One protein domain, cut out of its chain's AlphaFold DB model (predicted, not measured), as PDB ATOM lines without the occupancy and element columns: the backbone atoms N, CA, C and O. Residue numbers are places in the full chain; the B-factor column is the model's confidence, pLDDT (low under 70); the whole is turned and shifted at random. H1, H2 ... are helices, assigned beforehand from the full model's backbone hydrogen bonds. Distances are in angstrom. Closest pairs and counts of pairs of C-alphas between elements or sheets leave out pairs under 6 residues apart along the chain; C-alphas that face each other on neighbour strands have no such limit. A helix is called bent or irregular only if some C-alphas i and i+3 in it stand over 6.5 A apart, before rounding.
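AT A GLANCE: This is residues 72 to 271 of the 315 residues of an uncharacterized protein of Toxoplasma gondii MAS (UniProt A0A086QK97). Three long helices, H6, H7 and H8, run roughly side by side as the core of a helical bundle; H5 packs on H6 and H7, while H1 packs on H7 and H8 with H9 beyond it. H4 crosses H6 steeply and packs on H8 with residues 118 to 122 alone, H2 packs on H7 and H8 toward one end of the long axis, with H3 folding back from it, and residues 155 to 161 stick out at the other end. The printed part has 200 residues with nine named helices, H1 to H9 in order, and no named strand, and its class is all helix. It is compact, with a radius of gyration of the C-alphas of 17.5 A, and its outline of 60 by 39 by 26 A is only just elongated.

IN THESE COORDINATES: H1, residues 73 to 86, begins at C-alpha 73, (295.412, 279.571, 388.795), and is 20.5 A from first to last C-alpha. H2, residues 89 to 100, spans 16.9 A, and H3, residues 103 to 115, spans 18.5 A. H4, residues 117 to 133, spans 24.4 A; it is neither bent nor irregular, but only just: C-alphas 125 and 128 are 6.1 A apart. H5, residues 139 to 153, spans 21.2 A. H6, residues 162 to 189, is the longest helix by residues and spans 40.2 A, ending at C-alpha 189, (283.144, 246.000, 391.793). H7, residues 193 to 218, spans 35.5 A with a kink of 32 degrees near residue 205. H8, residues 224 to 249, spans 37.2 A. H9, residues 256 to 271, spans 22.7 A and ends at C-alpha 271, (297.653, 271.697, 378.102).

HOW THE PARTS SIT: H8 is the hub, touching six other helices. H1, H2, H5, H6, H7, H8 and H9 form a bundle, helices gathered side by side. H8 touches H6 at a shallow tilt of 22 degrees, the same way; their closest C-alphas, of Thr 167 and Val 226, are 5.2 A apart. H6 and H7 are a hairpin at a shallow tilt of 15 degrees, closest at the C-alphas of Ala 187 and Leu 196, 5.6 A. H7 and H8, also a hairpin, touch with residues 215 to 218 and 226 to 230 alone, closest at the C-alphas of Ser 218 and Val 226, 6.6 A. H5 touches H7 at the C-alphas of Gln 147 and Cys 210, 5.8 A, and H6 at those of Ser 139 and Gly 176, 4.4 A. H4 touches H6 at a steep tilt of 63 degrees, with the C-alphas of Tyr 127 and Gly 182 closest at 4.6 A. H2 touches H8 with residues 89 to 94 alone; the closest C-alphas, of Gly 90 and Leu 248, are 4.0 A apart. H2 and H3, a hairpin, only just touch, with 3 pairs of C-alphas within 8 A, closest at those of Val 98 and Arg 106, 5.6 A. H1 touches H9 at the C-alphas of Ala 79 and Leu 265, 6.8 A, opposite ways. H5 and H8 are apart. Every O i to N i+4 pair is within hydrogen-bond range in H1, H2, H3, H5, H6, H8 and H9; the figures are 9 of 13 in H4 and 19 of 22 in H7.

THE WHOLE: The two C-alphas farthest apart, of His 104 and Glu 160, are 60.0 A from each other. The printed part has no cut. No link is long; H5 to H6 and H8 to H9 are short, and the other six are tight. Residues 155 to 161 stand free. The mean pLDDT of the printed part is 79.8; residues 72 to 77, 133 to 137, 152 to 160 and 266 to 271 are under 70.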
ATOM      1  N   ASP A  72     299.152 280.138 386.301       50.34
ATOM      2  CA  ASP A  72     297.925 280.943 386.249       50.34
ATOM      3  C   ASP A  72     296.715 280.153 386.778       50.34
ATOM      4  O   ASP A  72     296.108 279.337 386.079       50.34
ATOM      5  N   ASP A  73     296.389 280.369 388.053       56.22
ATOM      6  CA  ASP A  73     295.412 279.571 388.795       56.22
ATOM      7  C   ASP A  73     293.986 279.691 388.215       56.22
ATOM      8  O   ASP A  73     293.226 278.726 388.267       56.22
ATOM      9  N   VAL A  74     293.624 280.826 387.608       54.69
ATOM     10  CA  VAL A  74     292.236 281.151 387.217       54.69
ATOM     11  C   VAL A  74     291.699 280.245 386.100       54.69
ATOM     12  O   VAL A  74     290.694 279.569 386.299       54.69
ATOM     13  N   ALA A  75     292.406 280.118 384.971       53.25
ATOM     14  CA  ALA A  75     291.954 279.278 383.851       53.25
ATOM     15  C   ALA A  75     291.876 277.780 384.221       53.25
ATOM     16  O   ALA A  75     291.090 277.018 383.655       53.25
ATOM     17  N   SER A  76     292.675 277.347 385.203       66.44
ATOM     18  CA  SER A  76     292.625 275.981 385.730       66.44
ATOM     19  C   SER A  76     291.403 275.722 386.623       66.44
ATOM     20  O   SER A  76     290.945 274.581 386.721       66.44
ATOM     21  N   LEU A  77     290.862 276.772 387.252       68.00
ATOM     22  CA  LEU A  77     289.682 276.701 388.109       68.00
ATOM     23  C   LEU A  77     288.391 276.705 387.297       68.00
ATOM     24  O   LEU A  77     287.511 275.903 387.604       68.00
ATOM     25  N   ASP A  78     288.305 277.502 386.234       70.44
ATOM     26  CA  ASP A  78     287.142 277.493 385.335       70.44
ATOM     27  C   ASP A  78     286.967 276.112 384.689       70.44
ATOM     28  O   ASP A  78     285.907 275.494 384.790       70.44
ATOM     29  N   ALA A  79     288.060 275.538 384.172       76.62
ATOM     30  CA  ALA A  79     288.055 274.179 383.634       76.62
ATOM     31  C   ALA A  79     287.668 273.119 384.686       76.62
ATOM     32  O   ALA A  79     287.050 272.104 384.360       76.62
ATOM     33  N   LEU A  80     288.028 273.320 385.959       78.81
ATOM     34  CA  LEU A  80     287.621 272.428 387.047       78.81
ATOM     35  C   LEU A  80     286.120 272.547 387.339       78.81
ATOM     36  O   LEU A  80     285.460 271.526 387.537       78.81
ATOM     37  N   VAL A  81     285.573 273.763 387.346       81.19
ATOM     38  CA  VAL A  81     284.137 274.007 387.529       81.19
ATOM     39  C   VAL A  81     283.333 273.375 386.393       81.19
ATOM     40  O   VAL A  81     282.351 272.681 386.669       81.19
ATOM     41  N   ASP A  82     283.786 273.510 385.147       84.06
ATOM     42  CA  ASP A  82     283.151 272.880 383.986       84.06
ATOM     43  C   ASP A  82     283.147 271.353 384.089       84.06
ATOM     44  O   ASP A  82     282.115 270.709 383.874       84.06
ATOM     45  N   LYS A  83     284.264 270.750 384.518       86.12
ATOM     46  CA  LYS A  83     284.308 269.305 384.794       86.12
ATOM     47  C   LYS A  83     283.313 268.903 385.874       86.12
ATOM     48  O   LYS A  83     282.624 267.901 385.702       86.12
ATOM     49  N   ILE A  84     283.218 269.664 386.969       85.38
ATOM     50  CA  ILE A  84     282.266 269.390 388.057       85.38
ATOM     51  C   ILE A  84     280.827 269.428 387.534       85.38
ATOM     52  O   ILE A  84     280.039 268.552 387.880       85.38
ATOM     53  N   ASN A  85     280.492 270.404 386.690       85.50
ATOM     54  CA  ASN A  85     279.159 270.531 386.094       85.50
ATOM     55  C   ASN A  85     278.808 269.355 385.179       85.50
ATOM     56  O   ASN A  85     277.645 268.976 385.079       85.50
ATOM     57  N   MET A  86     279.809 268.776 384.517       86.62
ATOM     58  CA  MET A  86     279.617 267.648 383.616       86.62
ATOM     59  C   MET A  86     279.660 266.280 384.305       86.62
ATOM     60  O   MET A  86     279.301 265.296 383.659       86.62
ATOM     61  N   LEU A  87     280.096 266.172 385.564       89.00
ATOM     62  CA  LEU A  87     280.200 264.890 386.268       89.00
ATOM     63  C   LEU A  87     278.854 264.161 386.375       89.00
ATOM     64  O   LEU A  87     277.797 264.763 386.527       89.00
ATOM     65  N   GLY A  88     278.909 262.831 386.341       85.62
ATOM     66  CA  GLY A  88     277.759 261.956 386.566       85.62
ATOM     67  C   GLY A  88     276.906 261.699 385.329       85.62
ATOM     68  O   GLY A  88     276.179 260.707 385.302       85.62
ATOM     69  N   ILE A  89     277.037 262.514 384.278       87.75
ATOM     70  CA  ILE A  89     276.348 262.273 383.002       87.75
ATOM     71  C   ILE A  89     276.818 260.942 382.387       87.75
ATOM     72  O   ILE A  89     276.005 260.179 381.872       87.75
ATOM     73  N   GLY A  90     278.109 260.616 382.479       86.94
ATOM     74  CA  GLY A  90     278.644 259.370 381.933       86.94
ATOM     75  C   GLY A  90     278.130 258.132 382.648       86.94
ATOM     76  O   GLY A  90     277.649 257.197 382.010       86.94
ATOM     77  N   VAL A  91     278.147 258.164 383.978       89.19
ATOM     78  CA  VAL A  91     277.539 257.137 384.826       89.19
ATOM     79  C   VAL A  91     276.049 256.992 384.535       89.19
ATOM     80  O   VAL A  91     275.560 255.870 384.460       89.19
ATOM     81  N   HIS A  92     275.327 258.091 384.315       89.00
ATOM     82  CA  HIS A  92     273.908 258.045 383.978       89.00
ATOM     83  C   HIS A  92     273.637 257.258 382.685       89.00
ATOM     84  O   HIS A  92     272.878 256.285 382.716       89.00
ATOM     85  N   PHE A  93     274.294 257.622 381.577       89.25
ATOM     86  CA  PHE A  93     274.154 256.915 380.296       89.25
ATOM     87  C   PHE A  93     274.600 255.455 380.393       89.25
ATOM     88  O   PHE A  93     273.926 254.564 379.870       89.25
ATOM     89  N   PHE A  94     275.688 255.194 381.118       89.44
ATOM     90  CA  PHE A  94     276.181 253.841 381.330       89.44
ATOM     91  C   PHE A  94     275.172 252.988 382.104       89.44
ATOM     92  O   PHE A  94     274.826 251.890 381.672       89.44
ATOM     93  N   CYS A  95     274.619 253.499 383.205       89.81
ATOM     94  CA  CYS A  95     273.599 252.795 383.978       89.81
ATOM     95  C   CYS A  95     272.326 252.530 383.162       89.81
ATOM     96  O   CYS A  95     271.756 251.443 383.282       89.81
ATOM     97  N   GLN A  96     271.888 253.475 382.323       89.00
ATOM     98  CA  GLN A  96     270.753 253.270 381.417       89.00
ATOM     99  C   GLN A  96     271.039 252.166 380.398       89.00
ATOM    100  O   GLN A  96     270.237 251.241 380.253       89.00
ATOM    101  N   TYR A  97     272.204 252.219 379.748       89.19
ATOM    102  CA  TYR A  97     272.627 251.206 378.788       89.19
ATOM    103  C   TYR A  97     272.657 249.816 379.431       89.19
ATOM    104  O   TYR A  97     271.952 248.914 378.987       89.19
ATOM    105  N   VAL A  98     273.367 249.659 380.546       87.44
ATOM    106  CA  VAL A  98     273.498 248.393 381.282       87.44
ATOM    107  C   VAL A  98     272.141 247.846 381.758       87.44
ATOM    108  O   VAL A  98     271.939 246.628 381.796       87.44
ATOM    109  N   SER A  99     271.193 248.727 382.094       86.88
ATOM    110  CA  SER A  99     269.834 248.339 382.499       86.88
ATOM    111  C   SER A  99     268.988 247.821 381.333       86.88
ATOM    112  O   SER A  99     268.143 246.957 381.553       86.88
ATOM    113  N   SER A 100     269.241 248.287 380.104       87.56
ATOM    114  CA  SER A 100     268.562 247.805 378.889       87.56
ATOM    115  C   SER A 100     269.031 246.420 378.420       87.56
ATOM    116  O   SER A 100     268.348 245.762 377.640       87.56
ATOM    117  N   LEU A 101     270.187 245.960 378.908       88.56
ATOM    118  CA  LEU A 101     270.801 244.699 378.502       88.56
ATOM    119  C   LEU A 101     270.259 243.495 379.277       88.56
ATOM    120  O   LEU A 101     269.897 243.586 380.458       88.56
ATOM    121  N   ASN A 102     270.315 242.326 378.632       91.38
ATOM    122  CA  ASN A 102     270.069 241.043 379.286       91.38
ATOM    123  C   ASN A 102     271.225 240.655 380.237       91.38
ATOM    124  O   ASN A 102     272.298 241.261 380.226       91.38
ATOM    125  N   LYS A 103     271.026 239.625 381.073       88.12
ATOM    126  CA  LYS A 103     271.976 239.236 382.135       88.12
ATOM    127  C   LYS A 103     273.401 238.965 381.624       88.12
ATOM    128  O   LYS A 103     274.360 239.397 382.259       88.12
ATOM    129  N   HIS A 104     273.548 238.270 380.498       86.06
ATOM    130  CA  HIS A 104     274.860 237.896 379.958       86.06
ATOM    131  C   HIS A 104     275.590 239.089 379.336       86.06
ATOM    132  O   HIS A 104     276.763 239.313 379.622       86.06
ATOM    133  N   GLN A 105     274.881 239.898 378.546       86.06
ATOM    134  CA  GLN A 105     275.421 241.131 377.968       86.06
ATOM    135  C   GLN A 105     275.825 242.123 379.059       86.06
ATOM    136  O   GLN A 105     276.878 242.748 378.973       86.06
ATOM    137  N   ARG A 106     275.020 242.218 380.121       84.12
ATOM    138  CA  ARG A 106     275.301 243.054 381.285       84.12
ATOM    139  C   ARG A 106     276.622 242.671 381.951       84.12
ATOM    140  O   ARG A 106     277.446 243.547 382.184       84.12
ATOM    141  N   ALA A 107     276.828 241.383 382.223       79.81
ATOM    142  CA  ALA A 107     278.065 240.887 382.825       79.81
ATOM    143  C   ALA A 107     279.288 241.162 381.933       79.81
ATOM    144  O   ALA A 107     280.330 241.588 382.426       79.81
ATOM    145  N   PHE A 108     279.146 240.984 380.615       84.12
ATOM    146  CA  PHE A 108     280.214 241.281 379.661       84.12
ATOM    147  C   PHE A 108     280.588 242.771 379.653       84.12
ATOM    148  O   PHE A 108     281.757 243.113 379.815       84.12
ATOM    149  N   VAL A 109     279.602 243.665 379.515       84.75
ATOM    150  CA  VAL A 109     279.830 245.121 379.492       84.75
ATOM    151  C   VAL A 109     280.444 245.611 380.803       84.75
ATOM    152  O   VAL A 109     281.341 246.453 380.775       84.75
ATOM    153  N   TRP A 110     280.024 245.056 381.941       82.50
ATOM    154  CA  TRP A 110     280.648 245.343 383.230       82.50
ATOM    155  C   TRP A 110     282.108 244.900 383.292       82.50
ATOM    156  O   TRP A 110     282.948 245.696 383.702       82.50
ATOM    157  N   GLY A 111     282.430 243.692 382.822       78.88
ATOM    158  CA  GLY A 111     283.816 243.218 382.754       78.88
ATOM    159  C   GLY A 111     284.708 244.116 381.886       78.88
ATOM    160  O   GLY A 111     285.849 244.410 382.248       78.88
ATOM    161  N   VAL A 112     284.180 244.632 380.773       83.50
ATOM    162  CA  VAL A 112     284.883 245.627 379.944       83.50
ATOM    163  C   VAL A 112     285.066 246.948 380.697       83.50
ATOM    164  O   VAL A 112     286.164 247.492 380.706       83.50
ATOM    165  N   ALA A 113     284.027 247.459 381.363       80.81
ATOM    166  CA  ALA A 113     284.108 248.713 382.112       80.81
ATOM    167  C   ALA A 113     285.119 248.638 383.269       80.81
ATOM    168  O   ALA A 113     285.947 249.539 383.432       80.81
ATOM    169  N   GLU A 114     285.091 247.542 384.028       80.88
ATOM    170  CA  GLU A 114     285.992 247.280 385.148       80.88
ATOM    171  C   GLU A 114     287.446 247.139 384.687       80.88
ATOM    172  O   GLU A 114     288.347 247.640 385.353       80.88
ATOM    173  N   SER A 115     287.693 246.508 383.537       77.06
ATOM    174  CA  SER A 115     289.051 246.284 383.018       77.06
ATOM    175  C   SER A 115     289.707 247.523 382.400       77.06
ATOM    176  O   SER A 115     290.890 247.479 382.061       77.06
ATOM    177  N   THR A 116     288.996 248.650 382.286       80.00
ATOM    178  CA  THR A 116     289.604 249.889 381.787       80.00
ATOM    179  C   THR A 116     290.667 250.438 382.744       80.00
ATOM    180  O   THR A 116     290.496 250.444 383.964       80.00
ATOM    181  N   ASP A 117     291.746 251.000 382.190       76.56
ATOM    182  CA  ASP A 117     292.820 251.631 382.973       76.56
ATOM    183  C   ASP A 117     292.296 252.698 383.946       76.56
ATOM    184  O   ASP A 117     292.797 252.832 385.065       76.56
ATOM    185  N   ALA A 118     291.291 253.473 383.527       73.94
ATOM    186  CA  ALA A 118     290.677 254.505 384.354       73.94
ATOM    187  C   ALA A 118     289.944 253.895 385.558       73.94
ATOM    188  O   ALA A 118     290.169 254.341 386.686       73.94
ATOM    189  N   ALA A 119     289.138 252.850 385.337       74.81
ATOM    190  CA  ALA A 119     288.430 252.146 386.402       74.81
ATOM    191  C   ALA A 119     289.402 251.456 387.362       74.81
ATOM    192  O   ALA A 119     289.328 251.690 388.566       74.81
ATOM    193  N   GLN A 120     290.385 250.711 386.855       81.31
ATOM    194  CA  GLN A 120     291.372 250.029 387.697       81.31
ATOM    195  C   GLN A 120     292.200 251.006 388.539       81.31
ATOM    196  O   GLN A 120     292.428 250.773 389.728       81.31
ATOM    197  N   ARG A 121     292.634 252.138 387.972       78.88
ATOM    198  CA  ARG A 121     293.347 253.177 388.741       78.88
ATOM    199  C   ARG A 121     292.456 253.833 389.791       78.88
ATOM    200  O   ARG A 121     292.960 254.200 390.854       78.88
ATOM    201  N   PHE A 122     291.173 254.016 389.491       81.81
ATOM    202  CA  PHE A 122     290.204 254.578 390.423       81.81
ATOM    203  C   PHE A 122     289.950 253.604 391.586       81.81
ATOM    204  O   PHE A 122     290.248 253.938 392.733       81.81
ATOM    205  N   ILE A 123     289.539 252.371 391.283       83.56
ATOM    206  CA  ILE A 123     289.229 251.312 392.253       83.56
ATOM    207  C   ILE A 123     290.403 251.075 393.208       83.56
ATOM    208  O   ILE A 123     290.245 251.184 394.424       83.56
ATOM    209  N   ASN A 124     291.610 250.851 392.674       80.50
ATOM    210  CA  ASN A 124     292.795 250.572 393.495       80.50
ATOM    211  C   ASN A 124     293.136 251.704 394.471       80.50
ATOM    212  O   ASN A 124     293.694 251.460 395.543       80.50
ATOM    213  N   LYS A 125     292.834 252.952 394.097       80.75
ATOM    214  CA  LYS A 125     293.151 254.121 394.913       80.75
ATOM    215  C   LYS A 125     292.103 254.380 395.989       80.75
ATOM    216  O   LYS A 125     292.482 254.743 397.099       80.75
ATOM    217  N   TYR A 126     290.822 254.259 395.657       82.44
ATOM    218  CA  TYR A 126     289.745 254.716 396.534       82.44
ATOM    219  C   TYR A 126     289.186 253.614 397.428       82.44
ATOM    220  O   TYR A 126     288.932 253.888 398.596       82.44
ATOM    221  N   TYR A 127     289.115 252.370 396.947       79.69
ATOM    222  CA  TYR A 127     288.638 251.250 397.759       79.69
ATOM    223  C   TYR A 127     289.523 251.034 399.002       79.69
ATOM    224  O   TYR A 127     289.055 251.102 400.135       79.69
ATOM    225  N   ARG A 128     290.849 250.947 398.814       76.31
ATOM    226  CA  ARG A 128     291.814 250.856 399.932       76.31
ATOM    227  C   ARG A 128     291.835 252.096 400.823       76.31
ATOM    228  O   ARG A 128     292.175 252.017 401.998       76.31
ATOM    229  N   ALA A 129     291.531 253.269 400.270       74.06
ATOM    230  CA  ALA A 129     291.510 254.494 401.058       74.06
ATOM    231  C   ALA A 129     290.288 254.559 401.986       74.06
ATOM    232  O   ALA A 129     290.414 255.098 403.080       74.06
ATOM    233  N   GLN A 130     289.142 253.995 401.590       74.12
ATOM    234  CA  GLN A 130     287.954 253.900 402.443       74.12
ATOM    235  C   GLN A 130     288.226 253.057 403.696       74.12
ATOM    236  O   GLN A 130     287.895 253.488 404.801       74.12
ATOM    237  N   GLU A 131     288.907 251.918 403.543       71.44
ATOM    238  CA  GLU A 131     289.321 251.063 404.668       71.44
ATOM    239  C   GLU A 131     290.169 251.835 405.696       71.44
ATOM    240  O   GLU A 131     290.023 251.640 406.900       71.44
ATOM    241  N   LEU A 132     291.010 252.767 405.230       70.88
ATOM    242  CA  LEU A 132     291.882 253.587 406.079       70.88
ATOM    243  C   LEU A 132     291.177 254.787 406.732       70.88
ATOM    244  O   LEU A 132     291.636 255.268 407.765       70.88
ATOM    245  N   VAL A 133     290.105 255.312 406.128       66.69
ATOM    246  CA  VAL A 133     289.348 256.464 406.661       66.69
ATOM    247  C   VAL A 133     288.312 256.021 407.709       66.69
ATOM    248  O   VAL A 133     287.940 256.825 408.564       66.69
ATOM    249  N   GLY A 134     287.933 254.738 407.710       61.72
ATOM    250  CA  GLY A 134     287.062 254.105 408.703       61.72
ATOM    251  C   GLY A 134     285.644 253.876 408.177       61.72
ATOM    252  O   GLY A 134     284.983 254.801 407.716       61.72
ATOM    253  N   ALA A 135     285.156 252.636 408.283       58.81
ATOM    254  CA  ALA A 135     283.890 252.175 407.698       58.81
ATOM    255  C   ALA A 135     282.608 252.770 408.328       58.81
ATOM    256  O   ALA A 135     281.515 252.518 407.832       58.81
ATOM    257  N   GLY A 136     282.720 253.535 409.419       60.09
ATOM    258  CA  GLY A 136     281.576 254.034 410.193       60.09
ATOM    259  C   GLY A 136     281.119 255.458 409.871       60.09
ATOM    260  O   GLY A 136     280.188 255.935 410.513       60.09
ATOM    261  N   VAL A 137     281.769 256.162 408.938       67.50
ATOM    262  CA  VAL A 137     281.423 257.557 408.621       67.50
ATOM    263  C   VAL A 137     280.841 257.645 407.218       67.50
ATOM    264  O   VAL A 137     281.514 257.299 406.249       67.50
ATOM    265  N   ALA A 138     279.605 258.135 407.094       77.75
ATOM    266  CA  ALA A 138     278.988 258.359 405.795       77.75
ATOM    267  C   ALA A 138     279.570 259.620 405.135       77.75
ATOM    268  O   ALA A 138     279.702 260.676 405.762       77.75
ATOM    269  N   SER A 139     279.898 259.529 403.843       78.56
ATOM    270  CA  SER A 139     280.382 260.676 403.062       78.56
ATOM    271  C   SER A 139     279.392 261.847 403.088       78.56
ATOM    272  O   SER A 139     279.808 262.997 403.233       78.56
ATOM    273  N   GLY A 140     278.092 261.539 403.017       80.25
ATOM    274  CA  GLY A 140     276.998 262.507 403.087       80.25
ATOM    275  C   GLY A 140     277.034 263.364 404.351       80.25
ATOM    276  O   GLY A 140     276.964 264.584 404.241       80.25
ATOM    277  N   ASP A 141     277.244 262.768 405.525       81.94
ATOM    278  CA  ASP A 141     277.251 263.497 406.803       81.94
ATOM    279  C   ASP A 141     278.413 264.490 406.892       81.94
ATOM    280  O   ASP A 141     278.244 265.631 407.332       81.94
ATOM    281  N   ILE A 142     279.603 264.081 406.432       80.81
ATOM    282  CA  ILE A 142     280.776 264.964 406.382       80.81
ATOM    283  C   ILE A 142     280.499 266.140 405.443       80.81
ATOM    284  O   ILE A 142     280.758 267.288 405.800       80.81
ATOM    285  N   LEU A 143     279.992 265.860 404.241       84.62
ATOM    286  CA  LEU A 143     279.754 266.883 403.226       84.62
ATOM    287  C   LEU A 143     278.637 267.842 403.643       84.62
ATOM    288  O   LEU A 143     278.813 269.048 403.500       84.62
ATOM    289  N   LEU A 144     277.548 267.336 404.225       84.25
ATOM    290  CA  LEU A 144     276.476 268.153 404.791       84.25
ATOM    291  C   LEU A 144     277.007 269.055 405.901       84.25
ATOM    292  O   LEU A 144     276.741 270.254 405.894       84.25
ATOM    293  N   ARG A 145     277.809 268.518 406.828       83.62
ATOM    294  CA  ARG A 145     278.425 269.325 407.887       83.62
ATOM    295  C   ARG A 145     279.297 270.438 407.314       83.62
ATOM    296  O   ARG A 145     279.207 271.562 407.796       83.62
ATOM    297  N   ILE A 146     280.114 270.142 406.301       81.94
ATOM    298  CA  ILE A 146     280.900 271.167 405.601       81.94
ATOM    299  C   ILE A 146     279.952 272.214 405.023       81.94
ATOM    300  O   ILE A 146     280.109 273.383 405.336       81.94
ATOM    301  N   GLN A 147     278.933 271.819 404.257       81.00
ATOM    302  CA  GLN A 147     277.974 272.749 403.657       81.00
ATOM    303  C   GLN A 147     277.314 273.668 404.697       81.00
ATOM    304  O   GLN A 147     277.291 274.881 404.500       81.00
ATOM    305  N   TYR A 148     276.832 273.119 405.817       81.38
ATOM    306  CA  TYR A 148     276.252 273.904 406.910       81.38
ATOM    307  C   TYR A 148     277.247 274.910 407.488       81.38
ATOM    308  O   TYR A 148     276.904 276.074 407.679       81.38
ATOM    309  N   VAL A 149     278.484 274.475 407.735       80.12
ATOM    310  CA  VAL A 149     279.547 275.348 408.239       80.12
ATOM    311  C   VAL A 149     279.854 276.451 407.223       80.12
ATOM    312  O   VAL A 149     279.859 277.620 407.588       80.12
ATOM    313  N   LEU A 150     280.039 276.119 405.944       77.81
ATOM    314  CA  LEU A 150     280.357 277.103 404.907       77.81
ATOM    315  C   LEU A 150     279.233 278.129 404.715       77.81
ATOM    316  O   LEU A 150     279.519 279.318 404.612       77.81
ATOM    317  N   ASN A 151     277.971 277.697 404.749       75.88
ATOM    318  CA  ASN A 151     276.812 278.592 404.689       75.88
ATOM    319  C   ASN A 151     276.719 279.536 405.901       75.88
ATOM    320  O   ASN A 151     276.142 280.609 405.786       75.88
ATOM    321  N   GLY A 152     277.258 279.148 407.062       65.88
ATOM    322  CA  GLY A 152     277.361 280.031 408.228       65.88
ATOM    323  C   GLY A 152     278.522 281.028 408.134       65.88
ATOM    324  O   GLY A 152     278.442 282.122 408.687       65.88
ATOM    325  N   TYR A 153     279.593 280.674 407.416       66.19
ATOM    326  CA  TYR A 153     280.792 281.505 407.250       66.19
ATOM    327  C   TYR A 153     280.684 282.543 406.128       66.19
ATOM    328  O   TYR A 153     281.419 283.525 406.151       66.19
ATOM    329  N   THR A 154     279.739 282.408 405.192       55.91
ATOM    330  CA  THR A 154     279.441 283.468 404.211       55.91
ATOM    331  C   THR A 154     278.951 284.773 404.859       55.91
ATOM    332  O   THR A 154     278.880 285.789 404.172       55.91
ATOM    333  N   ALA A 155     278.650 284.773 406.166       48.66
ATOM    334  CA  ALA A 155     278.094 285.909 406.900       48.66
ATOM    335  C   ALA A 155     279.041 286.583 407.919       48.66
ATOM    336  O   ALA A 155     278.625 287.559 408.543       48.66
ATOM    337  N   LEU A 156     280.283 286.112 408.132       48.41
ATOM    338  CA  LEU A 156     281.147 286.632 409.211       48.41
ATOM    339  C   LEU A 156     282.603 286.885 408.766       48.41
ATOM    340  O   LEU A 156     283.298 285.942 408.386       48.41
ATOM    341  N   PRO A 157     283.114 288.132 408.870       48.06
ATOM    342  CA  PRO A 157     284.486 288.471 408.520       48.06
ATOM    343  C   PRO A 157     285.391 288.282 409.743       48.06
ATOM    344  O   PRO A 157     285.737 289.240 410.429       48.06
ATOM    345  N   VAL A 158     285.780 287.044 410.044       53.88
ATOM    346  CA  VAL A 158     286.851 286.798 411.024       53.88
ATOM    347  C   VAL A 158     288.114 286.429 410.254       53.88
ATOM    348  O   VAL A 158     288.278 285.307 409.782       53.88
ATOM    349  N   LEU A 159     288.983 287.425 410.075       57.50
ATOM    350  CA  LEU A 159     290.255 287.326 409.344       57.50
ATOM    351  C   LEU A 159     291.277 286.425 410.056       57.50
ATOM    352  O   LEU A 159     292.154 285.842 409.414       57.50
ATOM    353  N   GLU A 160     291.169 286.284 411.376       57.69
ATOM    354  CA  GLU A 160     292.127 285.515 412.160       57.69
ATOM    355  C   GLU A 160     291.844 284.011 412.032       57.69
ATOM    356  O   GLU A 160     290.824 283.495 412.479       57.69
ATOM    357  N   GLY A 161     292.749 283.294 411.362       73.12
ATOM    358  CA  GLY A 161     292.614 281.854 411.133       73.12
ATOM    359  C   GLY A 161     291.824 281.455 409.882       73.12
ATOM    360  O   GLY A 161     291.627 280.259 409.676       73.12
ATOM    361  N   TYR A 162     291.447 282.395 409.006       81.56
ATOM    362  CA  TYR A 162     290.712 282.113 407.763       81.56
ATOM    363  C   TYR A 162     291.393 281.046 406.880       81.56
ATOM    364  O   TYR A 162     290.786 280.030 406.539       81.56
ATOM    365  N   SER A 163     292.688 281.198 406.575       80.69
ATOM    366  CA  SER A 163     293.440 280.216 405.772       80.69
ATOM    367  C   SER A 163     293.505 278.834 406.432       80.69
ATOM    368  O   SER A 163     293.405 277.806 405.755       80.69
ATOM    369  N   ARG A 164     293.630 278.795 407.765       82.31
ATOM    370  CA  ARG A 164     293.624 277.548 408.541       82.31
ATOM    371  C   ARG A 164     292.258 276.874 408.457       82.31
ATOM    372  O   ARG A 164     292.197 275.686 408.155       82.31
ATOM    373  N   PHE A 165     291.185 277.635 408.648       85.06
ATOM    374  CA  PHE A 165     289.815 277.156 408.508       85.06
ATOM    375  C   PHE A 165     289.567 276.567 407.113       85.06
ATOM    376  O   PHE A 165     289.144 275.418 407.007       85.06
ATOM    377  N   ILE A 166     289.902 277.291 406.040       85.25
ATOM    378  CA  ILE A 166     289.730 276.802 404.662       85.25
ATOM    379  C   ILE A 166     290.541 275.522 404.421       85.25
ATOM    380  O   ILE A 166     290.032 274.564 403.834       85.25
ATOM    381  N   THR A 167     291.777 275.461 404.919       84.56
ATOM    382  CA  THR A 167     292.620 274.259 404.827       84.56
ATOM    383  C   THR A 167     291.988 273.066 405.552       84.56
ATOM    384  O   THR A 167     291.941 271.961 405.002       84.56
ATOM    385  N   GLU A 168     291.445 273.274 406.755       87.12
ATOM    386  CA  GLU A 168     290.717 272.251 407.513       87.12
ATOM    387  C   GLU A 168     289.460 271.778 406.763       87.12
ATOM    388  O   GLU A 168     289.202 270.572 406.692       87.12
ATOM    389  N   GLN A 169     288.719 272.684 406.117       88.50
ATOM    390  CA  GLN A 169     287.556 272.299 405.314       88.50
ATOM    391  C   GLN A 169     287.940 271.516 404.053       88.50
ATOM    392  O   GLN A 169     287.288 270.519 403.745       88.50
ATOM    393  N   PHE A 170     289.031 271.866 403.361       87.88
ATOM    394  CA  PHE A 170     289.548 271.043 402.258       87.88
ATOM    395  C   PHE A 170     289.990 269.651 402.726       87.88
ATOM    396  O   PHE A 170     289.808 268.663 402.009       87.88
ATOM    397  N   TYR A 171     290.557 269.543 403.928       87.62
ATOM    398  CA  TYR A 171     290.924 268.255 404.506       87.62
ATOM    399  C   TYR A 171     289.688 267.394 404.820       87.62
ATOM    400  O   TYR A 171     289.658 266.210 404.471       87.62
ATOM    401  N   ASN A 172     288.642 267.990 405.398       85.62
ATOM    402  CA  ASN A 172     287.367 267.309 405.634       85.62
ATOM    403  C   ASN A 172     286.679 266.923 404.319       85.62
ATOM    404  O   ASN A 172     286.215 265.791 404.180       85.62
ATOM    405  N   PHE A 173     286.697 267.810 403.321       89.56
ATOM    406  CA  PHE A 173     286.199 267.521 401.979       89.56
ATOM    407  C   PHE A 173     286.920 266.316 401.381       89.56
ATOM    408  O   PHE A 173     286.280 265.396 400.884       89.56
ATOM    409  N   ARG A 174     288.254 266.265 401.488       88.31
ATOM    410  CA  ARG A 174     289.041 265.124 401.013       88.31
ATOM    411  C   ARG A 174     288.629 263.823 401.700       88.31
ATOM    412  O   ARG A 174     288.539 262.809 401.014       88.31
ATOM    413  N   LYS A 175     288.378 263.824 403.014       87.38
ATOM    414  CA  LYS A 175     287.868 262.636 403.724       87.38
ATOM    415  C   LYS A 175     286.511 262.195 403.175       87.38
ATOM    416  O   LYS A 175     286.376 261.039 402.784       87.38
ATOM    417  N   GLY A 176     285.552 263.120 403.080       87.31
ATOM    418  CA  GLY A 176     284.224 262.839 402.524       87.31
ATOM    419  C   GLY A 176     284.292 262.326 401.082       87.31
ATOM    420  O   GLY A 176     283.657 261.331 400.746       87.31
ATOM    421  N   PHE A 177     285.142 262.934 400.253       89.81
ATOM    422  CA  PHE A 177     285.370 262.529 398.869       89.81
ATOM    423  C   PHE A 177     286.000 261.135 398.743       89.81
ATOM    424  O   PHE A 177     285.644 260.389 397.832       89.81
ATOM    425  N   LEU A 178     286.927 260.759 399.635       88.38
ATOM    426  CA  LEU A 178     287.510 259.413 399.653       88.38
ATOM    427  C   LEU A 178     286.453 258.350 399.967       88.38
ATOM    428  O   LEU A 178     286.437 257.330 399.287       88.38
ATOM    429  N   ILE A 179     285.568 258.607 400.934       87.19
ATOM    430  CA  ILE A 179     284.463 257.697 401.274       87.19
ATOM    431  C   ILE A 179     283.486 257.599 400.096       87.19
ATOM    432  O   ILE A 179     283.222 256.498 399.629       87.19
ATOM    433  N   PHE A 180     283.047 258.737 399.541       90.06
ATOM    434  CA  PHE A 180     282.189 258.777 398.349       90.06
ATOM    435  C   PHE A 180     282.790 257.972 397.187       90.06
ATOM    436  O   PHE A 180     282.120 257.155 396.564       90.06
ATOM    437  N   SER A 181     284.080 258.165 396.911       89.62
ATOM    438  CA  SER A 181     284.777 257.450 395.836       89.62
ATOM    439  C   SER A 181     284.964 255.960 396.147       89.62
ATOM    440  O   SER A 181     285.014 255.142 395.225       89.62
ATOM    441  N   GLY A 182     285.076 255.600 397.426       87.88
ATOM    442  CA  GLY A 182     285.068 254.219 397.902       87.88
ATOM    443  C   GLY A 182     283.730 253.543 397.624       87.88
ATOM    444  O   GLY A 182     283.710 252.495 396.989       87.88
ATOM    445  N   ASP A 183     282.618 254.210 397.947       88.38
ATOM    446  CA  ASP A 183     281.265 253.718 397.661       88.38
ATOM    447  C   ASP A 183     281.028 253.529 396.156       88.38
ATOM    448  O   ASP A 183     280.446 252.525 395.738       88.38
ATOM    449  N   VAL A 184     281.523 254.458 395.325       90.06
ATOM    450  CA  VAL A 184     281.523 254.308 393.860       90.06
ATOM    451  C   VAL A 184     282.332 253.079 393.448       90.06
ATOM    452  O   VAL A 184     281.858 252.282 392.644       90.06
ATOM    453  N   SER A 185     283.534 252.901 394.000       88.62
ATOM    454  CA  SER A 185     284.407 251.764 393.674       88.62
ATOM    455  C   SER A 185     283.785 250.423 394.074       88.62
ATOM    456  O   SER A 185     283.840 249.476 393.297       88.62
ATOM    457  N   ASP A 186     283.153 250.350 395.245       88.94
ATOM    458  CA  ASP A 186     282.451 249.157 395.727       88.94
ATOM    459  C   ASP A 186     281.238 248.823 394.845       88.94
ATOM    460  O   ASP A 186     281.056 247.674 394.446       88.94
ATOM    461  N   ALA A 187     280.442 249.828 394.465       88.62
ATOM    462  CA  ALA A 187     279.316 249.638 393.551       88.62
ATOM    463  C   ALA A 187     279.769 249.182 392.150       88.62
ATOM    464  O   ALA A 187     279.097 248.354 391.531       88.62
ATOM    465  N   LEU A 188     280.909 249.691 391.662       86.69
ATOM    466  CA  LEU A 188     281.521 249.234 390.413       86.69
ATOM    467  C   LEU A 188     281.988 247.778 390.515       86.69
ATOM    468  O   LEU A 188     281.689 247.014 389.612       86.69
ATOM    469  N   LEU A 189     282.661 247.377 391.599       86.44
ATOM    470  CA  LEU A 189     283.144 246.000 391.793       86.44
ATOM    471  C   LEU A 189     282.009 244.980 391.964       86.44
ATOM    472  O   LEU A 189     282.139 243.831 391.552       86.44
ATOM    473  N   LYS A 190     280.889 245.392 392.564       89.19
ATOM    474  CA  LYS A 190     279.701 244.543 392.764       89.19
ATOM    475  C   LYS A 190     278.713 244.580 391.594       89.19
ATOM    476  O   LYS A 190     277.674 243.925 391.654       89.19
ATOM    477  N   HIS A 191     279.016 245.339 390.536       88.25
ATOM    478  CA  HIS A 191     278.169 245.521 389.346       88.25
ATOM    479  C   HIS A 191     276.755 246.063 389.677       88.25
ATOM    480  O   HIS A 191     275.763 245.730 389.022       88.25
ATOM    481  N   GLU A 192     276.647 246.929 390.694       87.75
ATOM    482  CA  GLU A 192     275.377 247.423 391.252       87.75
ATOM    483  C   GLU A 192     274.921 248.749 390.607       87.75
ATOM    484  O   GLU A 192     275.173 249.842 391.121       87.75
ATOM    485  N   THR A 193     274.169 248.677 389.503       85.88
ATOM    486  CA  THR A 193     273.687 249.874 388.775       85.88
ATOM    487  C   THR A 193     272.809 250.799 389.615       85.88
ATOM    488  O   THR A 193     272.992 252.014 389.587       85.88
ATOM    489  N   GLN A 194     271.858 250.251 390.376       86.56
ATOM    490  CA  GLN A 194     270.938 251.058 391.184       86.56
ATOM    491  C   GLN A 194     271.665 251.816 392.294       86.56
ATOM    492  O   GLN A 194     271.333 252.966 392.578       86.56
ATOM    493  N   ARG A 195     272.663 251.181 392.919       88.31
ATOM    494  CA  ARG A 195     273.456 251.811 393.972       88.31
ATOM    495  C   ARG A 195     274.358 252.891 393.392       88.31
ATOM    496  O   ARG A 195     274.363 253.996 393.923       88.31
ATOM    497  N   LEU A 196     275.030 252.611 392.275       87.94
ATOM    498  CA  LEU A 196     275.844 253.600 391.572       87.94
ATOM    499  C   LEU A 196     275.010 254.829 391.176       87.94
ATOM    500  O   LEU A 196     275.415 255.959 391.438       87.94
ATOM    501  N   TYR A 197     273.805 254.614 390.642       86.94
ATOM    502  CA  TYR A 197     272.879 255.697 390.312       86.94
ATOM    503  C   TYR A 197     272.482 256.529 391.540       86.94
ATOM    504  O   TYR A 197     272.523 257.754 391.479       86.94
ATOM    505  N   ARG A 198     272.141 255.892 392.670       87.50
ATOM    506  CA  ARG A 198     271.801 256.603 393.919       87.50
ATOM    507  C   ARG A 198     272.974 257.419 394.458       87.50
ATOM    508  O   ARG A 198     272.782 258.579 394.801       87.50
ATOM    509  N   ILE A 199     274.184 256.852 394.472       87.50
ATOM    510  CA  ILE A 199     275.398 257.557 394.915       87.50
ATOM    511  C   ILE A 199     275.596 258.839 394.101       87.50
ATOM    512  O   ILE A 199     275.836 259.903 394.669       87.50
ATOM    513  N   PHE A 200     275.455 258.765 392.778       86.69
ATOM    514  CA  PHE A 200     275.613 259.933 391.913       86.69
ATOM    515  C   PHE A 200     274.438 260.908 391.996       86.69
ATOM    516  O   PHE A 200     274.660 262.111 391.955       86.69
ATOM    517  N   ARG A 201     273.203 260.431 392.150       85.25
ATOM    518  CA  ARG A 201     272.028 261.303 392.285       85.25
ATOM    519  C   ARG A 201     272.052 262.097 393.592       85.25
ATOM    520  O   ARG A 201     271.769 263.288 393.575       85.25
ATOM    521  N   ASP A 202     272.395 261.440 394.696       83.31
ATOM    522  CA  ASP A 202     272.240 262.007 396.039       83.31
ATOM    523  C   ASP A 202     273.570 262.589 396.562       83.31
ATOM    524  O   ASP A 202     273.598 263.650 397.181       83.31
ATOM    525  N   GLY A 203     274.698 261.929 396.275       82.44
ATOM    526  CA  GLY A 203     276.017 262.308 396.788       82.44
ATOM    527  C   GLY A 203     276.781 263.313 395.922       82.44
ATOM    528  O   GLY A 203     277.421 264.219 396.459       82.44
ATOM    529  N   LEU A 204     276.717 263.202 394.589       88.31
ATOM    530  CA  LEU A 204     277.474 264.095 393.698       88.31
ATOM    531  C   LEU A 204     277.075 265.577 393.843       88.31
ATOM    532  O   LEU A 204     277.988 266.407 393.877       88.31
ATOM    533  N   PRO A 205     275.783 265.952 393.974       86.88
ATOM    534  CA  PRO A 205     275.409 267.353 394.165       86.88
ATOM    535  C   PRO A 205     276.030 267.972 395.423       86.88
ATOM    536  O   PRO A 205     276.466 269.125 395.387       86.88
ATOM    537  N   LEU A 206     276.140 267.203 396.514       84.31
ATOM    538  CA  LEU A 206     276.789 267.645 397.752       84.31
ATOM    539  C   LEU A 206     278.295 267.843 397.550       84.31
ATOM    540  O   LEU A 206     278.833 268.885 397.920       84.31
ATOM    541  N   VAL A 207     278.973 266.885 396.902       87.31
ATOM    542  CA  VAL A 207     280.401 267.003 396.551       87.31
ATOM    543  C   VAL A 207     280.645 268.251 395.700       87.31
ATOM    544  O   VAL A 207     281.544 269.039 395.999       87.31
ATOM    545  N   ALA A 208     279.835 268.445 394.660       87.88
ATOM    546  CA  ALA A 208     279.947 269.569 393.740       87.88
ATOM    547  C   ALA A 208     279.734 270.911 394.452       87.88
ATOM    548  O   ALA A 208     280.534 271.829 394.279       87.88
ATOM    549  N   THR A 209     278.689 271.014 395.275       85.94
ATOM    550  CA  THR A 209     278.356 272.241 396.011       85.94
ATOM    551  C   THR A 209     279.459 272.599 397.000       85.94
ATOM    552  O   THR A 209     279.983 273.710 396.951       85.94
ATOM    553  N   CYS A 210     279.887 271.649 397.838       85.81
ATOM    554  CA  CYS A 210     280.957 271.881 398.806       85.81
ATOM    555  C   CYS A 210     282.255 272.317 398.127       85.81
ATOM    556  O   CYS A 210     282.884 273.278 398.565       85.81
ATOM    557  N   LEU A 211     282.655 271.649 397.041       88.12
ATOM    558  CA  LEU A 211     283.894 271.991 396.354       88.12
ATOM    559  C   LEU A 211     283.832 273.369 395.689       88.12
ATOM    560  O   LEU A 211     284.792 274.124 395.804       88.12
ATOM    561  N   LYS A 212     282.722 273.715 395.027       85.62
ATOM    562  CA  LYS A 212     282.540 275.045 394.427       85.62
ATOM    563  C   LYS A 212     282.626 276.147 395.481       85.62
ATOM    564  O   LYS A 212     283.359 277.111 395.278       85.62
ATOM    565  N   SER A 213     281.959 275.974 396.623       84.12
ATOM    566  CA  SER A 213     282.027 276.932 397.732       84.12
ATOM    567  C   SER A 213     283.443 277.054 398.298       84.12
ATOM    568  O   SER A 213     283.925 278.163 398.519       84.12
ATOM    569  N   LEU A 214     284.150 275.931 398.478       85.19
ATOM    570  CA  LEU A 214     285.546 275.934 398.931       85.19
ATOM    571  C   LEU A 214     286.483 276.622 397.943       85.19
ATOM    572  O   LEU A 214     287.351 277.382 398.365       85.19
ATOM    573  N   ILE A 215     286.307 276.386 396.641       84.19
ATOM    574  CA  ILE A 215     287.071 277.072 395.598       84.19
ATOM    575  C   ILE A 215     286.813 278.577 395.673       84.19
ATOM    576  O   ILE A 215     287.777 279.334 395.767       84.19
ATOM    577  N   ALA A 216     285.549 279.004 395.714       83.31
ATOM    578  CA  ALA A 216     285.180 280.417 395.769       83.31
ATOM    579  C   ALA A 216     285.790 281.134 396.986       83.31
ATOM    580  O   ALA A 216     286.378 282.201 396.845       83.31
ATOM    581  N   MET A 217     285.731 280.523 398.171       79.38
ATOM    582  CA  MET A 217     286.354 281.090 399.374       79.38
ATOM    583  C   MET A 217     287.884 281.053 399.324       79.38
ATOM    584  O   MET A 217     288.543 281.976 399.801       79.38
ATOM    585  N   SER A 218     288.473 280.014 398.726       82.44
ATOM    586  CA  SER A 218     289.931 279.906 398.596       82.44
ATOM    587  C   SER A 218     290.543 281.017 397.745       82.44
ATOM    588  O   SER A 218     291.721 281.299 397.906       82.44
ATOM    589  N   LEU A 219     289.761 281.658 396.866       80.25
ATOM    590  CA  LEU A 219     290.213 282.800 396.064       80.25
ATOM    591  C   LEU A 219     290.462 284.063 396.898       80.25
ATOM    592  O   LEU A 219     291.089 284.995 396.412       80.25
ATOM    593  N   GLN A 220     289.991 284.104 398.146       76.94
ATOM    594  CA  GLN A 220     290.187 285.243 399.046       76.94
ATOM    595  C   GLN A 220     291.525 285.179 399.805       76.94
ATOM    596  O   GLN A 220     291.789 286.028 400.652       76.94
ATOM    597  N   THR A 221     292.355 284.157 399.564       75.38
ATOM    598  CA  THR A 221     293.638 283.968 400.252       75.38
ATOM    599  C   THR A 221     294.698 283.358 399.335       75.38
ATOM    600  O   THR A 221     294.438 282.398 398.614       75.38
ATOM    601  N   ASP A 222     295.927 283.867 399.423       73.19
ATOM    602  CA  ASP A 222     297.090 283.358 398.676       73.19
ATOM    603  C   ASP A 222     297.931 282.346 399.474       73.19
ATOM    604  O   ASP A 222     299.020 281.919 399.045       73.19
ATOM    605  N   ASP A 223     297.430 281.940 400.646       79.62
ATOM    606  CA  ASP A 223     298.108 281.010 401.539       79.62
ATOM    607  C   ASP A 223     298.501 279.719 400.806       79.62
ATOM    608  O   ASP A 223     297.722 279.071 400.096       79.62
ATOM    609  N   ARG A 224     299.767 279.337 400.977       77.44
ATOM    610  CA  ARG A 224     300.352 278.175 400.312       77.44
ATOM    611  C   ARG A 224     299.620 276.877 400.662       77.44
ATOM    612  O   ARG A 224     299.438 276.035 399.785       77.44
ATOM    613  N   GLN A 225     299.230 276.689 401.920       75.31
ATOM    614  CA  GLN A 225     298.561 275.469 402.373       75.31
ATOM    615  C   GLN A 225     297.172 275.344 401.747       75.31
ATOM    616  O   GLN A 225     296.796 274.256 401.307       75.31
ATOM    617  N   VAL A 226     296.460 276.466 401.608       78.25
ATOM    618  CA  VAL A 226     295.157 276.524 400.934       78.25
ATOM    619  C   VAL A 226     295.295 276.163 399.453       78.25
ATOM    620  O   VAL A 226     294.546 275.320 398.953       78.25
ATOM    621  N   ARG A 227     296.304 276.708 398.757       75.12
ATOM    622  CA  ARG A 227     296.589 276.356 397.354       75.12
ATOM    623  C   ARG A 227     296.934 274.876 397.177       75.12
ATOM    624  O   ARG A 227     296.376 274.211 396.302       75.12
ATOM    625  N   GLU A 228     297.804 274.323 398.024       74.56
ATOM    626  CA  GLU A 228     298.154 272.894 397.989       74.56
ATOM    627  C   GLU A 228     296.925 271.994 398.247       74.56
ATOM    628  O   GLU A 228     296.742 270.964 397.579       74.56
ATOM    629  N   ALA A 229     296.052 272.389 399.179       75.50
ATOM    630  CA  ALA A 229     294.826 271.668 399.506       75.50
ATOM    631  C   ALA A 229     293.812 271.687 398.347       75.50
ATOM    632  O   ALA A 229     293.305 270.628 397.957       75.50
ATOM    633  N   ARG A 230     293.603 272.854 397.724       80.56
ATOM    634  CA  ARG A 230     292.756 273.039 396.534       80.56
ATOM    635  C   ARG A 230     293.195 272.150 395.377       80.56
ATOM    636  O   ARG A 230     292.394 271.400 394.821       80.56
ATOM    637  N   VAL A 231     294.486 272.165 395.053       76.69
ATOM    638  CA  VAL A 231     295.046 271.348 393.968       76.69
ATOM    639  C   VAL A 231     294.895 269.851 394.253       76.69
ATOM    640  O   VAL A 231     294.623 269.053 393.352       76.69
ATOM    641  N   THR A 232     295.044 269.443 395.513       76.25
ATOM    642  CA  THR A 232     294.838 268.045 395.910       76.25
ATOM    643  C   THR A 232     293.387 267.609 395.702       76.25
ATOM    644  O   THR A 232     293.159 266.505 395.200       76.25
ATOM    645  N   ALA A 233     292.419 268.466 396.042       79.00
ATOM    646  CA  ALA A 233     291.000 268.219 395.795       79.00
ATOM    647  C   ALA A 233     290.692 268.143 394.288       79.00
ATOM    648  O   ALA A 233     290.073 267.175 393.844       79.00
ATOM    649  N   ALA A 234     291.216 269.083 393.492       80.56
ATOM    650  CA  ALA A 234     291.054 269.115 392.035       80.56
ATOM    651  C   ALA A 234     291.508 267.810 391.359       80.56
ATOM    652  O   ALA A 234     290.777 267.228 390.562       80.56
ATOM    653  N   ARG A 235     292.660 267.255 391.758       77.56
ATOM    654  CA  ARG A 235     293.133 265.957 391.231       77.56
ATOM    655  C   ARG A 235     292.235 264.778 391.581       77.56
ATOM    656  O   ARG A 235     292.254 263.765 390.881       77.56
ATOM    657  N   GLY A 236     291.539 264.851 392.713       78.31
ATOM    658  CA  GLY A 236     290.537 263.854 393.076       78.31
ATOM    659  C   GLY A 236     289.378 263.876 392.083       78.31
ATOM    660  O   GLY A 236     289.028 262.834 391.532       78.31
ATOM    661  N   ILE A 237     288.871 265.075 391.798       85.69
ATOM    662  CA  ILE A 237     287.810 265.308 390.815       85.69
ATOM    663  C   ILE A 237     288.230 264.889 389.412       85.69
ATOM    664  O   ILE A 237     287.466 264.202 388.747       85.69
ATOM    665  N   ASP A 238     289.452 265.210 388.983       82.00
ATOM    666  CA  ASP A 238     289.947 264.806 387.663       82.00
ATOM    667  C   ASP A 238     289.879 263.285 387.470       82.00
ATOM    668  O   ASP A 238     289.448 262.804 386.425       82.00
ATOM    669  N   LYS A 239     290.250 262.503 388.492       83.50
ATOM    670  CA  LYS A 239     290.185 261.033 388.433       83.50
ATOM    671  C   LYS A 239     288.750 260.529 388.303       83.50
ATOM    672  O   LYS A 239     288.508 259.617 387.517       83.50
ATOM    673  N   LEU A 240     287.817 261.124 389.046       87.62
ATOM    674  CA  LEU A 240     286.395 260.803 388.940       87.62
ATOM    675  C   LEU A 240     285.840 261.184 387.560       87.62
ATOM    676  O   LEU A 240     285.102 260.411 386.959       87.62
ATOM    677  N   PHE A 241     286.249 262.335 387.026       89.38
ATOM    678  CA  PHE A 241     285.838 262.819 385.710       89.38
ATOM    679  C   PHE A 241     286.368 261.947 384.570       89.38
ATOM    680  O   PHE A 241     285.653 261.692 383.600       89.38
ATOM    681  N   HIS A 242     287.598 261.444 384.694       84.62
ATOM    682  CA  HIS A 242     288.152 260.467 383.761       84.62
ATOM    683  C   HIS A 242     287.348 259.168 383.761       84.62
ATOM    684  O   HIS A 242     286.953 258.721 382.690       84.62
ATOM    685  N   LEU A 243     287.065 258.601 384.939       88.50
ATOM    686  CA  LEU A 243     286.224 257.409 385.069       88.50
ATOM    687  C   LEU A 243     284.851 257.628 384.419       88.50
ATOM    688  O   LEU A 243     284.449 256.861 383.551       88.50
ATOM    689  N   ASP A 244     284.161 258.700 384.800       90.75
ATOM    690  CA  ASP A 244     282.838 259.039 384.280       90.75
ATOM    691  C   ASP A 244     282.858 259.224 382.751       90.75
ATOM    692  O   ASP A 244     281.984 258.728 382.045       90.75
ATOM    693  N   SER A 245     283.903 259.853 382.204       85.56
ATOM    694  CA  SER A 245     284.074 260.010 380.751       85.56
ATOM    695  C   SER A 245     284.373 258.692 380.036       85.56
ATOM    696  O   SER A 245     283.905 258.488 378.918       85.56
ATOM    697  N   THR A 246     285.120 257.781 380.664       85.50
ATOM    698  CA  THR A 246     285.343 256.431 380.133       85.50
ATOM    699  C   THR A 246     284.038 255.640 380.087       85.50
ATOM    700  O   THR A 246     283.744 255.028 379.065       85.50
ATOM    701  N   LEU A 247     283.218 255.704 381.139       86.94
ATOM    702  CA  LEU A 247     281.908 255.044 381.166       86.94
ATOM    703  C   LEU A 247     280.957 255.612 380.105       86.94
ATOM    704  O   LEU A 247     280.256 254.853 379.432       86.94
ATOM    705  N   LEU A 248     280.990 256.931 379.883       86.81
ATOM    706  CA  LEU A 248     280.253 257.554 378.785       86.81
ATOM    707  C   LEU A 248     280.706 257.016 377.421       86.81
ATOM    708  O   LEU A 248     279.870 256.670 376.598       86.81
ATOM    709  N   ALA A 249     282.016 256.915 377.184       82.06
ATOM    710  CA  ALA A 249     282.562 256.437 375.912       82.06
ATOM    711  C   ALA A 249     282.240 254.960 375.624       82.06
ATOM    712  O   ALA A 249     282.195 254.559 374.464       82.06
ATOM    713  N   LEU A 250     282.003 254.157 376.665       82.50
ATOM    714  CA  LEU A 250     281.530 252.775 376.542       82.50
ATOM    715  C   LEU A 250     280.019 252.678 376.270       82.50
ATOM    716  O   LEU A 250     279.524 251.596 375.958       82.50
ATOM    717  N   SER A 251     279.281 253.782 376.408       85.12
ATOM    718  CA  SER A 251     277.829 253.816 376.247       85.12
ATOM    719  C   SER A 251     277.462 254.125 374.789       85.12
ATOM    720  O   SER A 251     277.712 255.238 374.329       85.12
ATOM    721  N   PRO A 252     276.820 253.200 374.051       79.06
ATOM    722  CA  PRO A 252     276.505 253.397 372.632       79.06
ATOM    723  C   PRO A 252     275.456 254.490 372.379       79.06
ATOM    724  O   PRO A 252     275.362 255.006 371.272       79.06
ATOM    725  N   ASN A 253     274.694 254.871 373.407       76.56
ATOM    726  CA  ASN A 253     273.639 255.885 373.322       76.56
ATOM    727  C   ASN A 253     274.137 257.302 373.666       76.56
ATOM    728  O   ASN A 253     273.332 258.226 373.753       76.56
ATOM    729  N   ALA A 254     275.435 257.477 373.933       81.56
ATOM    730  CA  ALA A 254     275.991 258.773 374.298       81.56
ATOM    731  C   ALA A 254     275.986 259.739 373.092       81.56
ATOM    732  O   ALA A 254     276.521 259.382 372.037       81.56
ATOM    733  N   PRO A 255     275.449 260.971 373.230       83.81
ATOM    734  CA  PRO A 255     275.497 261.975 372.170       83.81
ATOM    735  C   PRO A 255     276.935 262.302 371.762       83.81
ATOM    736  O   PRO A 255     277.823 262.453 372.610       83.81
ATOM    737  N   ARG A 256     277.168 262.450 370.455       82.56
ATOM    738  CA  ARG A 256     278.507 262.709 369.920       82.56
ATOM    739  C   ARG A 256     279.041 264.071 370.363       82.56
ATOM    740  O   ARG A 256     280.209 264.151 370.739       82.56
ATOM    741  N   GLU A 257     278.195 265.102 370.403       86.50
ATOM    742  CA  GLU A 257     278.604 266.446 370.833       86.50
ATOM    743  C   GLU A 257     279.100 266.436 372.284       86.50
ATOM    744  O   GLU A 257     280.073 267.106 372.629       86.50
ATOM    745  N   LEU A 258     278.480 265.617 373.140       84.50
ATOM    746  CA  LEU A 258     278.865 265.481 374.543       84.50
ATOM    747  C   LEU A 258     280.239 264.810 374.698       84.50
ATOM    748  O   LEU A 258     281.049 265.227 375.532       84.50
ATOM    749  N   LEU A 259     280.519 263.778 373.897       82.50
ATOM    750  CA  LEU A 259     281.829 263.122 373.868       82.50
ATOM    751  C   LEU A 259     282.923 264.075 373.367       82.50
ATOM    752  O   LEU A 259     284.031 264.079 373.908       82.50
ATOM    753  N   GLU A 260     282.617 264.896 372.364       82.81
ATOM    754  CA  GLU A 260     283.533 265.902 371.821       82.81
ATOM    755  C   GLU A 260     283.801 267.031 372.830       82.81
ATOM    756  O   GLU A 260     284.966 267.350 373.089       82.81
ATOM    757  N   ALA A 261     282.766 267.544 373.503       83.25
ATOM    758  CA  ALA A 261     282.905 268.540 374.567       83.25
ATOM    759  C   ALA A 261     283.781 268.029 375.724       83.25
ATOM    760  O   ALA A 261     284.716 268.705 376.164       83.25
ATOM    761  N   ARG A 262     283.555 266.787 376.175       82.62
ATOM    762  CA  ARG A 262     284.387 266.169 377.219       82.62
ATOM    763  C   ARG A 262     285.823 265.940 376.775       82.62
ATOM    764  O   ARG A 262     286.734 266.142 377.575       82.62
ATOM    765  N   ARG A 263     286.054 265.556 375.515       78.56
ATOM    766  CA  ARG A 263     287.416 265.482 374.962       78.56
ATOM    767  C   ARG A 263     288.102 266.843 375.013       78.56
ATOM    768  O   ARG A 263     289.253 266.890 375.428       78.56
ATOM    769  N   GLY A 264     287.406 267.933 374.685       76.44
ATOM    770  CA  GLY A 264     287.932 269.296 374.820       76.44
ATOM    771  C   GLY A 264     288.408 269.613 376.243       76.44
ATOM    772  O   GLY A 264     289.561 270.008 376.433       76.44
ATOM    773  N   LEU A 265     287.572 269.343 377.252       73.75
ATOM    774  CA  LEU A 265     287.899 269.568 378.670       73.75
ATOM    775  C   LEU A 265     289.056 268.688 379.178       73.75
ATOM    776  O   LEU A 265     289.862 269.115 380.010       73.75
ATOM    777  N   LEU A 266     289.166 267.454 378.681       69.31
ATOM    778  CA  LEU A 266     290.287 266.563 378.996       69.31
ATOM    779  C   LEU A 266     291.594 267.037 378.349       69.31
ATOM    780  O   LEU A 266     292.641 267.015 378.997       69.31
ATOM    781  N   THR A 267     291.541 267.506 377.104       60.88
ATOM    782  CA  THR A 267     292.703 268.054 376.392       60.88
ATOM    783  C   THR A 267     293.209 269.337 377.045       60.88
ATOM    784  O   THR A 267     294.417 269.512 377.192       60.88
ATOM    785  N   GLN A 268     292.316 270.199 377.538       55.50
ATOM    786  CA  GLN A 268     292.708 271.386 378.304       55.50
ATOM    787  C   GLN A 268     293.442 271.023 379.601       55.50
ATOM    788  O   GLN A 268     294.474 271.613 379.909       55.50
ATOM    789  N   ALA A 269     293.006 269.979 380.315       47.41
ATOM    790  CA  ALA A 269     293.721 269.477 381.493       47.41
ATOM    791  C   ALA A 269     295.172 269.049 381.180       47.41
ATOM    792  O   ALA A 269     296.061 269.188 382.025       47.41
ATOM    793  N   LEU A 270     295.407 268.555 379.957       39.19
ATOM    794  CA  LEU A 270     296.724 268.177 379.445       39.19
ATOM    795  C   LEU A 270     297.550 269.377 378.964       39.19
ATOM    796  O   LEU A 270     298.764 269.337 379.120       39.19
ATOM    797  N   LEU A 271     296.940 270.451 378.449       36.88
ATOM    798  CA  LEU A 271     297.653 271.697 378.102       36.88
ATOM    799  C   LEU A 271     298.304 272.335 379.327       36.88
ATOM    800  O   LEU A 271     299.420 272.843 379.276       36.88
TER     801      LEU A 271